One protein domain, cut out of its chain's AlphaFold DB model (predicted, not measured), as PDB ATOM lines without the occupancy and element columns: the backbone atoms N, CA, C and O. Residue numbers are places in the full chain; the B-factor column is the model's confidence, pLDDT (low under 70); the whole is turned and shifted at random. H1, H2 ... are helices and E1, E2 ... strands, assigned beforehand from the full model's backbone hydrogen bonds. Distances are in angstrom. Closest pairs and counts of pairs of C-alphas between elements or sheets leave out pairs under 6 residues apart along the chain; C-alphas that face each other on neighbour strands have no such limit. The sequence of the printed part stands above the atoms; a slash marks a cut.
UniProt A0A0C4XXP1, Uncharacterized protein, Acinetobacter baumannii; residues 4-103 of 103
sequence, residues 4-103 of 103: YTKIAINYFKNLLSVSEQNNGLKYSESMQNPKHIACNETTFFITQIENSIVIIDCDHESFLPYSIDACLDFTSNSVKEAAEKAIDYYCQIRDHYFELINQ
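Overview. This is residues 4 to 103 of the 103 residues of an uncharacterized protein of Acinetobacter baumannii (UniProt A0A0C4XXP1). A strongly twisted sheet of five strands forms one layer and two helices, H1 and H2, side by side and running the same way, cover one of its faces, leaving the other bare. The 100 printed residues hold two named helices and five named strands in the order H1 E1 E2 E3 E4 E5 H2, of mixed class. The sheet, in order E1 E2 E3 E4 E5, is antiparallel throughout and is a meander, each strand the antiparallel neighbour of the one before. The whole is compact, with a radius of gyration of the C-alphas of 13.5 A, yet elongated, spanning 42 by 27 by 24 A.

Arrangement. H1, residues 4 to 19, is on the sheet at a height of 8.8 A; its closest C-alphas to edge strand E1, residues 25 to 28, are Ser 17 and Tyr 27, 5.4 A apart. E1 forms a hairpin with E2, residues 36 to 39, with N 26 and O 38 at 2.8 A. E2 and E3, residues 42 to 49, form a hairpin, with N 37 and O 44 at 2.8 A. E3 and E4, residues 52 to 58, form another, with N 47 and O 54 at 2.9 A. E4 and edge strand E5, residues 67 to 73, form the last, with N 55 and O 70 at 2.8 A. H2, residues 79 to 101, is on the sheet at a height of 8.0 A. H1 and H2 touch, closest at the C-alphas of Ala 8 and Ala 82, 4.3 A, at a shallow tilt of 34.7 degrees, only just short of steep. In both helices every O i to N i+4 pair is within hydrogen-bond range.

Along the chain. H1 begins at C-alpha 4, (48.343, -15.680, 105.574), and is 22.7 A long. E1 and E2 measure 9.7 A and 9.6 A, E3 22.3 A, E4 18.8 A and E5 17.7 A. H2, 32.9 A, ends at C-alpha 101, (54.302, -28.615, 76.071).

Size, cuts and confidence. The C-alphas farthest apart, Glu 61 and Ser 78, are 42.5 A apart. The printed part has no cut and no long link. Its mean pLDDT is 77.9, with residues 19 to 43, 58 to 66 and 101 to 103 under 70.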
ATOM      1  N   TYR A   4      48.054 -16.216 106.907       96.81
ATOM      2  CA  TYR A   4      48.343 -15.680 105.574       96.81
ATOM      3  C   TYR A   4      48.995 -16.722 104.664       96.81
ATOM      4  O   TYR A   4      48.623 -16.848 103.506       96.81
ATOM      5  N   THR A   5      49.876 -17.552 105.213       93.69
ATOM      6  CA  THR A   5      50.489 -18.686 104.509       93.69
ATOM      7  C   THR A   5      49.420 -19.702 104.090       93.69
ATOM      8  O   THR A   5      49.420 -20.175 102.958       93.69
ATOM      9  N   LYS A   6      48.433 -19.978 104.961       93.44
ATOM     10  CA  LYS A   6      47.262 -20.805 104.603       93.44
ATOM     11  C   LYS A   6      46.475 -20.207 103.437       93.44
ATOM     12  O   LYS A   6      46.073 -20.945 102.542       93.44
ATOM     13  N   ILE A   7      46.247 -18.891 103.454       93.06
ATOM     14  CA  ILE A   7      45.557 -18.176 102.371       93.06
ATOM     15  C   ILE A   7      46.339 -18.317 101.064       93.06
ATOM     16  O   ILE A   7      45.741 -18.682 100.057       93.06
ATOM     17  N   ALA A   8      47.653 -18.097 101.090       95.12
ATOM     18  CA  ALA A   8      48.509 -18.168  99.912       95.12
ATOM     19  C   ALA A   8      48.479 -19.569  99.271       95.12
ATOM     20  O   ALA A   8      48.187 -19.703  98.085       95.12
ATOM     21  N   ILE A   9      48.664 -20.623 100.078       92.12
ATOM     22  CA  ILE A   9      48.612 -22.017  99.609       92.12
ATOM     23  C   ILE A   9      47.243 -22.362  99.017       92.12
ATOM     24  O   ILE A   9      47.162 -22.981  97.956       92.12
ATOM     25  N   ASN A  10      46.157 -21.995  99.699       91.00
ATOM     26  CA  ASN A  10      44.812 -22.301  99.215       91.00
ATOM     27  C   ASN A  10      44.487 -21.526  97.938       91.00
ATOM     28  O   ASN A  10      43.867 -22.078  97.034       91.00
ATOM     29  N   TYR A  11      44.925 -20.272  97.842       93.88
ATOM     30  CA  TYR A  11      44.700 -19.478  96.646       93.88
ATOM     31  C   TYR A  11      45.478 -20.036  95.449       93.88
ATOM     32  O   TYR A  11      44.893 -20.212  94.385       93.88
ATOM     33  N   PHE A  12      46.740 -20.428  95.639       91.75
ATOM     34  CA  PHE A  12      47.533 -21.106  94.612       91.75
ATOM     35  C   PHE A  12      46.878 -22.411  94.134       91.75
ATOM     36  O   PHE A  12      46.704 -22.610  92.934       91.75
ATOM     37  N   LYS A  13      46.426 -23.271  95.059       86.44
ATOM     38  CA  LYS A  13      45.691 -24.504  94.714       86.44
ATOM     39  C   LYS A  13      44.414 -24.211  93.924       86.44
ATOM     40  O   LYS A  13      44.122 -24.913  92.962       86.44
ATOM     41  N   ASN A  14      43.681 -23.158  94.288       87.00
ATOM     42  CA  ASN A  14      42.495 -22.741  93.541       87.00
ATOM     43  C   ASN A  14      42.853 -22.295  92.115       87.00
ATOM     44  O   ASN A  14      42.173 -22.700  91.175       87.00
ATOM     45  N   LEU A  15      43.928 -21.520  91.931       87.38
ATOM     46  CA  LEU A  15      44.392 -21.108  90.600       87.38
ATOM     47  C   LEU A  15      44.746 -22.321  89.721       87.38
ATOM     48  O   LEU A  15      44.293 -22.384  88.579       87.38
ATOM     49  N   LEU A  16      45.449 -23.317  90.276       82.25
ATOM     50  CA  LEU A  16      45.732 -24.587  89.590       82.25
ATOM     51  C   LEU A  16      44.460 -25.385  89.260       82.25
ATOM     52  O   LEU A  16      44.345 -25.964  88.186       82.25
ATOM     53  N   SER A  17      43.471 -25.414  90.154       75.69
ATOM     54  CA  SER A  17      42.229 -26.161  89.900       75.69
ATOM     55  C   SER A  17      41.394 -25.575  88.753       75.69
ATOM     56  O   SER A  17      40.696 -26.303  88.057       75.69
ATOM     57  N   VAL A  18      41.480 -24.259  88.525       73.62
ATOM     58  CA  VAL A  18      40.747 -23.568  87.450       73.62
ATOM     59  C   VAL A  18      41.521 -23.599  86.123       73.62
ATOM     60  O   VAL A  18      40.927 -23.412  85.061       73.62
ATOM     61  N   SER A  19      42.832 -23.875  86.139       68.62
ATOM     62  CA  SER A  19      43.651 -23.921  84.917       68.62
ATOM     63  C   SER A  19      43.342 -25.101  83.991       68.62
ATOM     64  O   SER A  19      43.654 -25.012  82.800       68.62
ATOM     65  N   GLU A  20      42.655 -26.137  84.494       59.88
ATOM     66  CA  GLU A  20      42.147 -27.281  83.713       59.88
ATOM     67  C   GLU A  20      41.357 -26.853  82.474       59.88
ATOM     68  O   GLU A  20      41.411 -27.515  81.440       59.88
ATOM     69  N   GLN A  21      40.636 -25.733  82.560       53.50
ATOM     70  CA  GLN A  21      39.745 -25.295  81.488       53.50
ATOM     71  C   GLN A  21      40.443 -24.494  80.382       53.50
ATOM     72  O   GLN A  21      39.857 -24.344  79.315       53.50
ATOM     73  N   ASN A  22      41.663 -23.986  80.605       51.16
ATOM     74  CA  ASN A  22      42.266 -22.991  79.707       51.16
ATOM     75  C   ASN A  22      43.672 -23.331  79.189       51.16
ATOM     76  O   ASN A  22      44.008 -22.879  78.100       51.16
ATOM     77  N   ASN A  23      44.492 -24.101  79.922       56.44
ATOM     78  CA  ASN A  23      45.940 -24.181  79.641       56.44
ATOM     79  C   ASN A  23      46.523 -25.608  79.583       56.44
ATOM     80  O   ASN A  23      47.740 -25.757  79.583       56.44
ATOM     81  N   GLY A  24      45.695 -26.659  79.584       54.47
ATOM     82  CA  GLY A  24      46.173 -28.053  79.505       54.47
ATOM     83  C   GLY A  24      46.786 -28.622  80.795       54.47
ATOM     84  O   GLY A  24      47.198 -29.778  80.805       54.47
ATOM     85  N   LEU A  25      46.804 -27.850  81.889       61.31
ATOM     86  CA  LEU A  25      47.255 -28.298  83.209       61.31
ATOM     87  C   LEU A  25      46.096 -28.904  83.990       61.31
ATOM     88  O   LEU A  25      45.185 -28.189  84.417       61.31
ATOM     89  N   LYS A  26      46.144 -30.220  84.192       62.12
ATOM     90  CA  LYS A  26      45.112 -30.979  84.888       62.12
ATOM     91  C   LYS A  26      45.458 -31.170  86.360       62.12
ATOM     92  O   LYS A  26      46.339 -31.962  86.679       62.12
ATOM     93  N   TYR A  27      44.775 -30.457  87.257       64.50
ATOM     94  CA  TYR A  27      44.931 -30.637  88.702       64.50
ATOM     95  C   TYR A  27      43.882 -31.622  89.219       64.50
ATOM     96  O   TYR A  27      42.705 -31.287  89.333       64.50
ATOM     97  N   SER A  28      44.312 -32.828  89.594       60.88
ATOM     98  CA  SER A  28      43.425 -33.809  90.222       60.88
ATOM     99  C   SER A  28      43.789 -34.023  91.686       60.88
ATOM    100  O   SER A  28      44.937 -34.299  92.043       60.88
ATOM    101  N   GLU A  29      42.777 -33.931  92.543       58.28
ATOM    102  CA  GLU A  29      42.846 -34.319  93.946       58.28
ATOM    103  C   GLU A  29      41.848 -35.459  94.168       58.28
ATOM    104  O   GLU A  29      40.636 -35.248  94.131       58.28
ATOM    105  N   SER A  30      42.342 -36.682  94.369       52.88
ATOM    106  CA  SER A  30      41.502 -37.820  94.748       52.88
ATOM    107  C   SER A  30      42.037 -38.459  96.028       52.88
ATOM    108  O   SER A  30      43.222 -38.383  96.326       52.88
ATOM    109  N   MET A  31      41.174 -39.110  96.811       45.25
ATOM    110  CA  MET A  31      41.621 -39.853  98.004       45.25
ATOM    111  C   MET A  31      42.535 -41.043  97.665       45.25
ATOM    112  O   MET A  31      43.154 -41.606  98.563       45.25
ATOM    113  N   GLN A  32      42.581 -41.453  96.395       45.41
ATOM    114  CA  GLN A  32      43.281 -42.647  95.921       45.41
ATOM    115  C   GLN A  32      44.584 -42.314  95.175       45.41
ATOM    116  O   GLN A  32      45.441 -43.184  95.084       45.41
ATOM    117  N   ASN A  33      44.760 -41.070  94.707       52.66
ATOM    118  CA  ASN A  33      45.971 -40.587  94.040       52.66
ATOM    119  C   ASN A  33      46.536 -39.360  94.776       52.66
ATOM    120  O   ASN A  33      45.773 -38.453  95.108       52.66
ATOM    121  N   PRO A  34      47.861 -39.265  94.988       55.28
ATOM    122  CA  PRO A  34      48.464 -38.030  95.479       55.28
ATOM    123  C   PRO A  34      48.117 -36.873  94.528       55.28
ATOM    124  O   PRO A  34      47.946 -37.096  93.325       55.28
ATOM    125  N   LYS A  35      47.978 -35.649  95.066       64.75
ATOM    126  CA  LYS A  35      47.698 -34.444  94.262       64.75
ATOM    127  C   LYS A  35      48.698 -34.412  93.106       64.75
ATOM    128  O   LYS A  35      49.894 -34.516  93.358       64.75
ATOM    129  N   HIS A  36      48.234 -34.296  91.873       63.97
ATOM    130  CA  HIS A  36      49.118 -34.252  90.711       63.97
ATOM    131  C   HIS A  36      48.683 -33.165  89.734       63.97
ATOM    132  O   HIS A  36      47.496 -32.849  89.632       63.97
ATOM    133  N   ILE A  37      49.670 -32.592  89.050       64.12
ATOM    134  CA  ILE A  37      49.505 -31.793  87.840       64.12
ATOM    135  C   ILE A  37      49.813 -32.736  86.684       64.12
ATOM    136  O   ILE A  37      50.949 -33.179  86.554       64.12
ATOM    137  N   ALA A  38      48.835 -33.053  85.846       58.75
ATOM    138  CA  ALA A  38      49.124 -33.691  84.567       58.75
ATOM    139  C   ALA A  38      49.228 -32.627  83.471       58.75
ATOM    140  O   ALA A  38      48.413 -31.704  83.404       58.75
ATOM    141  N   CYS A  39      50.249 -32.764  82.638       61.75
ATOM    142  CA  CYS A  39      50.598 -31.880  81.541       61.75
ATOM    143  C   CYS A  39      50.910 -32.766  80.322       61.75
ATOM    144  O   CYS A  39      51.963 -33.395  80.264       61.75
ATOM    145  N   ASN A  40      49.968 -32.886  79.376       63.78
ATOM    146  CA  ASN A  40      50.007 -33.897  78.304       63.78
ATOM    147  C   ASN A  40      50.236 -35.330  78.842       63.78
ATOM    148  O   ASN A  40      49.411 -35.828  79.607       63.78
ATOM    149  N   GLU A  41      51.323 -35.992  78.428       62.00
ATOM    150  CA  GLU A  41      51.722 -37.343  78.856       62.00
ATOM    151  C   GLU A  41      52.574 -37.330  80.140       62.00
ATOM    152  O   GLU A  41      52.804 -38.375  80.743       62.00
ATOM    153  N   THR A  42      53.014 -36.153  80.602       64.81
ATOM    154  CA  THR A  42      53.837 -36.000  81.809       64.81
ATOM    155  C   THR A  42      52.962 -35.752  83.035       64.81
ATOM    156  O   THR A  42      52.057 -34.915  83.017       64.81
ATOM    157  N   THR A  43      53.221 -36.477  84.124       69.81
ATOM    158  CA  THR A  43      52.488 -36.324  85.386       69.81
ATOM    159  C   THR A  43      53.443 -35.903  86.492       69.81
ATOM    160  O   THR A  43      54.331 -36.649  86.887       69.81
ATOM    161  N   PHE A  44      53.216 -34.716  87.042       75.94
ATOM    162  CA  PHE A  44      53.952 -34.189  88.181       75.94
ATOM    163  C   PHE A  44      53.158 -34.414  89.461       75.94
ATOM    164  O   PHE A  44      51.967 -34.104  89.530       75.94
ATOM    165  N   PHE A  45      53.804 -34.886  90.521       77.75
ATOM    166  CA  PHE A  45      53.183 -34.950  91.838       77.75
ATOM    167  C   PHE A  45      53.359 -33.639  92.585       77.75
ATOM    168  O   PHE A  45      54.444 -33.075  92.643       77.75
ATOM    169  N   ILE A  46      52.296 -33.189  93.237       82.50
ATOM    170  CA  ILE A  46      52.319 -32.062  94.153       82.50
ATOM    171  C   ILE A  46      52.169 -32.583  95.572       82.50
ATOM    172  O   ILE A  46      51.231 -33.307  95.905       82.50
ATOM    173  N   THR A  47      53.026 -32.120  96.465       84.44
ATOM    174  CA  THR A  47      52.838 -32.311  97.898       84.44
ATOM    175  C   THR A  47      53.007 -31.000  98.645       84.44
ATOM    176  O   THR A  47      53.599 -30.044  98.148       84.44
ATOM    177  N   GLN A  48      52.443 -30.931  99.845       87.25
ATOM    178  CA  GLN A  48      52.658 -29.811 100.748       87.25
ATOM    179  C   GLN A  48      53.589 -30.257 101.869       87.25
ATOM    180  O   GLN A  48      53.276 -31.207 102.586       87.25
ATOM    181  N   ILE A  49      54.688 -29.530 102.057       87.50
ATOM    182  CA  ILE A  49      55.620 -29.725 103.169       87.50
ATOM    183  C   ILE A  49      55.682 -28.410 103.937       87.50
ATOM    184  O   ILE A  49      56.158 -27.403 103.425       87.50
ATOM    185  N   GLU A  50      55.159 -28.411 105.162       90.69
ATOM    186  CA  GLU A  50      55.075 -27.220 106.015       90.69
ATOM    187  C   GLU A  50      54.379 -26.026 105.324       90.69
ATOM    188  O   GLU A  50      53.171 -26.074 105.056       90.69
ATOM    189  N   ASN A  51      55.136 -24.951 105.077       93.25
ATOM    190  CA  ASN A  51      54.700 -23.722 104.420       93.25
ATOM    191  C   ASN A  51      54.949 -23.748 102.903       93.25
ATOM    192  O   ASN A  51      54.686 -22.749 102.240       93.25
ATOM    193  N   SER A  52      55.432 -24.865 102.357       91.88
ATOM    194  CA  SER A  52      55.836 -24.972 100.961       91.88
ATOM    195  C   SER A  52      54.982 -25.959 100.174       91.88
ATOM    196  O   SER A  52      54.467 -26.943 100.713       91.88
ATOM    197  N   ILE A  53      54.863 -25.706  98.873       90.44
ATOM    198  CA  ILE A  53      54.390 -26.690  97.900       90.44
ATOM    199  C   ILE A  53      55.595 -27.199  97.120       90.44
ATOM    200  O   ILE A  53      56.377 -26.407  96.602       90.44
ATOM    201  N   VAL A  54      55.736 -28.517  97.059       88.75
ATOM    202  CA  VAL A  54      56.800 -29.199  96.324       88.75
ATOM    203  C   VAL A  54      56.179 -29.903  95.134       88.75
ATOM    204  O   VAL A  54      55.191 -30.623  95.299       88.75
ATOM    205  N   ILE A  55      56.759 -29.684  93.960       87.50
ATOM    206  CA  ILE A  55      56.389 -30.355  92.722       87.50
ATOM    207  C   ILE A  55      57.512 -31.317  92.357       87.50
ATOM    208  O   ILE A  55      58.692 -30.960  92.387       87.50
ATOM    209  N   ILE A  56      57.131 -32.559  92.105       83.56
ATOM    210  CA  ILE A  56      58.021 -33.687  91.883       83.56
ATOM    211  C   ILE A  56      57.731 -34.207  90.484       83.56
ATOM    212  O   ILE A  56      56.593 -34.581  90.191       83.56
ATOM    213  N   ASP A  57      58.759 -34.230  89.648       78.44
ATOM    214  CA  ASP A  57      58.704 -34.885  88.352       78.44
ATOM    215  C   ASP A  57      58.819 -36.400  88.551       78.44
ATOM    216  O   ASP A  57      59.756 -36.898  89.192       78.44
ATOM    217  N   CYS A  58      57.818 -37.114  88.042       68.31
ATOM    218  CA  CYS A  58      57.745 -38.560  88.089       68.31
ATOM    219  C   CYS A  58      57.485 -39.098  86.690       68.31
ATOM    220  O   CYS A  58      56.367 -39.056  86.177       68.31
ATOM    221  N   ASP A  59      58.514 -39.710  86.126       64.12
ATOM    222  CA  ASP A  59      58.358 -40.561  84.965       64.12
ATOM    223  C   ASP A  59      57.708 -41.885  85.402       64.12
ATOM    224  O   ASP A  59      58.282 -42.672  86.156       64.12
ATOM    225  N   HIS A  60      56.463 -42.114  84.978       56.50
ATOM    226  CA  HIS A  60      55.726 -43.335  85.304       56.50
ATOM    227  C   HIS A  60      56.289 -44.578  84.602       56.50
ATOM    228  O   HIS A  60      55.983 -45.696  85.027       56.50
ATOM    229  N   GLU A  61      57.097 -44.404  83.552       52.75
ATOM    230  CA  GLU A  61      57.621 -45.505  82.742       52.75
ATOM    231  C   GLU A  61      59.025 -45.954  83.158       52.75
ATOM    232  O   GLU A  61      59.453 -47.054  82.791       52.75
ATOM    233  N   SER A  62      59.737 -45.168  83.972       52.09
ATOM    234  CA  SER A  62      61.097 -45.494  84.390       52.09
ATOM    235  C   SER A  62      61.235 -45.650  85.908       52.09
ATOM    236  O   SER A  62      60.720 -44.886  86.714       52.09
ATOM    237  N   PHE A  63      62.016 -46.649  86.329       53.59
ATOM    238  CA  PHE A  63      62.480 -46.802  87.718       53.59
ATOM    239  C   PHE A  63      63.526 -45.733  88.110       53.59
ATOM    240  O   PHE A  63      64.309 -45.943  89.042       53.59
ATOM    241  N   LEU A  64      63.616 -44.628  87.363       52.94
ATOM    242  CA  LEU A  64      64.560 -43.552  87.625       52.94
ATOM    243  C   LEU A  64      64.158 -42.787  88.895       52.94
ATOM    244  O   LEU A  64      62.991 -42.785  89.293       52.94
ATOM    245  N   PRO A  65      65.131 -42.175  89.588       61.31
ATOM    246  CA  PRO A  65      64.852 -41.441  90.808       61.31
ATOM    247  C   PRO A  65      63.935 -40.253  90.507       61.31
ATOM    248  O   PRO A  65      64.222 -39.446  89.627       61.31
ATOM    249  N   TYR A  66      62.861 -40.144  91.285       67.44
ATOM    250  CA  TYR A  66      62.042 -38.940  91.397       67.44
ATOM    251  C   TYR A  66      62.940 -37.707  91.556       67.44
ATOM    252  O   TYR A  66      63.899 -37.724  92.338       67.44
ATOM    253  N   SER A  67      62.624 -36.630  90.838       77.50
ATOM    254  CA  SER A  67      63.351 -35.367  90.951       77.50
ATOM    255  C   SER A  67      62.425 -34.267  91.462       77.50
ATOM    256  O   SER A  67      61.231 -34.251  91.169       77.50
ATOM    257  N   ILE A  68      62.953 -33.384  92.311       81.56
ATOM    258  CA  ILE A  68      62.205 -32.199  92.741       81.56
ATOM    259  C   ILE A  68      62.344 -31.175  91.625       81.56
ATOM    260  O   ILE A  68      63.442 -30.674  91.397       81.56
ATOM    261  N   ASP A  69      61.227 -30.868  90.982       84.19
ATOM    262  CA  ASP A  69      61.152 -29.869  89.924       84.19
ATOM    263  C   ASP A  69      61.060 -28.456  90.521       84.19
ATOM    264  O   ASP A  69      61.829 -27.558  90.184       84.19
ATOM    265  N   ALA A  70      60.190 -28.277  91.523       87.31
ATOM    266  CA  ALA A  70      60.016 -26.993  92.194       87.31
ATOM    267  C   ALA A  70      59.739 -27.135  93.696       87.31
ATOM    268  O   ALA A  70      59.072 -28.064  94.151       87.31
ATOM    269  N   CYS A  71      60.203 -26.158  94.480       91.69
ATOM    270  CA  CYS A  71      59.866 -25.995  95.895       91.69
ATOM    271  C   CYS A  71      59.510 -24.528  96.161       91.69
ATOM    272  O   CYS A  71      60.366 -23.648  96.104       91.69
ATOM    273  N   LEU A  72      58.231 -24.271  96.423       94.12
ATOM    274  CA  LEU A  72      57.636 -22.937  96.465       94.12
ATOM    275  C   LEU A  72      57.276 -22.580  97.912       94.12
ATOM    276  O   LEU A  72      56.400 -23.227  98.486       94.12
ATOM    277  N   ASP A  73      57.923 -21.570  98.504       95.88
ATOM    278  CA  ASP A  73      57.696 -21.144  99.899       95.88
ATOM    279  C   ASP A  73      56.605 -20.065 100.013       95.88
ATOM    280  O   ASP A  73      56.784 -18.893  99.664       95.88
ATOM    281  N   PHE A  74      55.469 -20.445 100.596       95.94
ATOM    282  CA  PHE A  74      54.305 -19.576 100.758       95.94
ATOM    283  C   PHE A  74      54.297 -18.781 102.065       95.94
ATOM    284  O   PHE A  74      53.290 -18.129 102.368       95.94
ATOM    285  N   THR A  75      55.376 -18.808 102.854       96.94
ATOM    286  CA  THR A  75      55.468 -18.048 104.108       96.94
ATOM    287  C   THR A  75      55.105 -16.586 103.856       96.94
ATOM    288  O   THR A  75      55.790 -15.893 103.112       96.94
ATOM    289  N   SER A  76      53.996 -16.127 104.438       96.25
ATOM    290  CA  SER A  76      53.423 -14.797 104.178       96.25
ATOM    291  C   SER A  76      53.066 -14.091 105.483       96.25
ATOM    292  O   SER A  76      52.643 -14.739 106.441       96.25
ATOM    293  N   ASN A  77      53.179 -12.764 105.516       96.69
ATOM    294  CA  ASN A  77      52.925 -11.922 106.692       96.69
ATOM    295  C   ASN A  77      51.705 -11.005 106.532       96.69
ATOM    296  O   ASN A  77      51.302 -10.338 107.485       96.69
ATOM    297  N   SER A  78      51.095 -10.972 105.347       97.81
ATOM    298  CA  SER A  78      49.867 -10.222 105.079       97.81
ATOM    299  C   SER A  78      49.003 -10.912 104.022       97.81
ATOM    300  O   SER A  78      49.478 -11.763 103.275       97.81
ATOM    301  N   VAL A  79      47.726 -10.521 103.927       96.62
ATOM    302  CA  VAL A  79      46.821 -11.003 102.864       96.62
ATOM    303  C   VAL A  79      47.312 -10.574 101.481       96.62
ATOM    304  O   VAL A  79      47.217 -11.351 100.537       96.62
ATOM    305  N   LYS A  80      47.853  -9.354 101.367       97.56
ATOM    306  CA  LYS A  80      48.390  -8.831 100.107       97.56
ATOM    307  C   LYS A  80      49.564  -9.684  99.622       97.56
ATOM    308  O   LYS A  80      49.518 -10.185  98.508       97.56
ATOM    309  N   GLU A  81      50.546  -9.917 100.492       97.50
ATOM    310  CA  GLU A  81      51.702 -10.768 100.186       97.50
ATOM    311  C   GLU A  81      51.270 -12.194  99.826       97.50
ATOM    312  O   GLU A  81      51.757 -12.763  98.856       97.50
ATOM    313  N   ALA A  82      50.308 -12.752 100.567       96.12
ATOM    314  CA  ALA A  82      49.763 -14.074 100.286       96.12
ATOM    315  C   ALA A  82      49.147 -14.170  98.880       96.12
ATOM    316  O   ALA A  82      49.345 -15.168  98.189       96.12
ATOM    317  N   ALA A  83      48.409 -13.140  98.457       96.56
ATOM    318  CA  ALA A  83      47.810 -13.085  97.130       96.56
ATOM    319  C   ALA A  83      48.861 -12.923  96.026       96.56
ATOM    320  O   ALA A  83      48.825 -13.656  95.040       96.56
ATOM    321  N   GLU A  84      49.809 -12.004  96.213       97.69
ATOM    322  CA  GLU A  84      50.885 -11.741  95.254       97.69
ATOM    323  C   GLU A  84      51.762 -12.981  95.051       97.69
ATOM    324  O   GLU A  84      51.962 -13.392  93.910       97.69
ATOM    325  N   LYS A  85      52.187 -13.648  96.134       96.69
ATOM    326  CA  LYS A  85      52.963 -14.896  96.058       96.69
ATOM    327  C   LYS A  85      52.207 -16.015  95.351       96.69
ATOM    328  O   LYS A  85      52.780 -16.717  94.525       96.69
ATOM    329  N   ALA A  86      50.924 -16.195  95.670       94.69
ATOM    330  CA  ALA A  86      50.116 -17.237  95.046       94.69
ATOM    331  C   ALA A  86      49.993 -17.049  93.529       94.69
ATOM    332  O   ALA A  86      50.088 -18.023  92.787       94.69
ATOM    333  N   ILE A  87      49.804 -15.807  93.077       95.06
ATOM    334  CA  ILE A  87      49.713 -15.474  91.654       95.06
ATOM    335  C   ILE A  87      51.071 -15.641  90.970       95.06
ATOM    336  O   ILE A  87      51.134 -16.268  89.918       95.06
ATOM    337  N   ASP A  88      52.140 -15.108  91.563       96.38
ATOM    338  CA  ASP A  88      53.493 -15.169  91.006       96.38
ATOM    339  C   ASP A  88      53.943 -16.620  90.784       96.38
ATOM    340  O   ASP A  88      54.275 -17.014  89.667       96.38
ATOM    341  N   TYR A  89      53.825 -17.458  91.815       94.88
ATOM    342  CA  TYR A  89      54.144 -18.879  91.706       94.88
ATOM    343  C   TYR A  89      53.243 -19.627  90.730       94.88
ATOM    344  O   TYR A  89      53.722 -20.495  90.006       94.88
ATOM    345  N   TYR A  90      51.952 -19.298  90.664       90.94
ATOM    346  CA  TYR A  90      51.077 -19.887  89.654       90.94
ATOM    347  C   TYR A  90      51.537 -19.537  88.235       90.94
ATOM    348  O   TYR A  90      51.602 -20.429  87.393       90.94
ATOM    349  N   CYS A  91      51.884 -18.276  87.970       89.38
ATOM    350  CA  CYS A  91      52.384 -17.852  86.665       89.38
ATOM    351  C   CYS A  91      53.683 -18.577  86.302       89.38
ATOM    352  O   CYS A  91      53.756 -19.134  85.215       89.38
ATOM    353  N   GLN A  92      54.654 -18.649  87.219       89.56
ATOM    354  CA  GLN A  92      55.923 -19.351  86.987       89.56
ATOM    355  C   GLN A  92      55.705 -20.820  86.617       89.56
ATOM    356  O   GLN A  92      56.236 -21.293  85.619       89.56
ATOM    357  N   ILE A  93      54.879 -21.524  87.394       87.19
ATOM    358  CA  ILE A  93      54.569 -22.934  87.157       87.19
ATOM    359  C   ILE A  93      53.810 -23.132  85.846       87.19
ATOM    360  O   ILE A  93      54.134 -24.026  85.067       87.19
ATOM    361  N   ARG A  94      52.813 -22.285  85.577       83.44
ATOM    362  CA  ARG A  94      52.052 -22.340  84.330       83.44
ATOM    363  C   ARG A  94      52.964 -22.138  83.126       83.44
ATOM    364  O   ARG A  94      52.872 -22.910  82.181       83.44
ATOM    365  N   ASP A  95      53.792 -21.101  83.154       84.06
ATOM    366  CA  ASP A  95      54.637 -20.723  82.025       84.06
ATOM    367  C   ASP A  95      55.711 -21.789  81.783       84.06
ATOM    368  O   ASP A  95      55.875 -22.230  80.650       84.06
ATOM    369  N   HIS A  96      56.331 -22.304  82.851       83.88
ATOM    370  CA  HIS A  96      57.297 -23.399  82.769       83.88
ATOM    371  C   HIS A  96      56.710 -24.653  82.102       83.88
ATOM    372  O   HIS A  96      57.271 -25.173  81.136       83.88
ATOM    373  N   TYR A  97      55.547 -25.121  82.562       77.06
ATOM    374  CA  TYR A  97      54.934 -26.314  81.978       77.06
ATOM    375  C   TYR A  97      54.334 -26.063  80.593       77.06
ATOM    376  O   TYR A  97      54.320 -26.971  79.765       77.06
ATOM    377  N   PHE A  98      53.880 -24.842  80.298       74.50
ATOM    378  CA  PHE A  98      53.442 -24.479  78.952       74.50
ATOM    379  C   PHE A  98      54.607 -24.481  77.955       74.50
ATOM    380  O   PHE A  98      54.439 -24.931  76.824       74.50
ATOM    381  N   GLU A  99      55.792 -24.019  78.355       76.38
ATOM    382  CA  GLU A  99      56.997 -24.121  77.527       76.38
ATOM    383  C   GLU A  99      57.365 -25.581  77.247       76.38
ATOM    384  O   GLU A  99      57.630 -25.912  76.095       76.38
ATOM    385  N   LEU A 100      57.299 -26.465  78.251       70.25
ATOM    386  CA  LEU A 100      57.550 -27.902  78.071       70.25
ATOM    387  C   LEU A 100      56.560 -28.571  77.097       70.25
ATOM    388  O   LEU A 100      56.948 -29.481  76.375       70.25
ATOM    389  N   ILE A 101      55.303 -28.112  77.034       65.00
ATOM    390  CA  ILE A 101      54.302 -28.615  76.071       65.00
ATOM    391  C   ILE A 101      54.644 -28.245  74.621       65.00
ATOM    392  O   ILE A 101      54.290 -28.982  73.702       65.00
ATOM    393  N   ASN A 102      55.245 -27.074  74.399       60.91
ATOM    394  CA  ASN A 102      55.439 -26.505  73.061       60.91
ATOM    395  C   ASN A 102      56.851 -26.736  72.485       60.91
ATOM    396  O   ASN A 102      57.178 -26.145  71.452       60.91
ATOM    397  N   GLN A 103      57.680 -27.547  73.148       60.22
ATOM    398  CA  GLN A 103      58.982 -28.013  72.651       60.22
ATOM    399  C   GLN A 103      58.834 -29.321  71.872       60.22
ATOM    400  O   GLN A 103      59.539 -29.452  70.844       60.22
TER     401      GLN A 103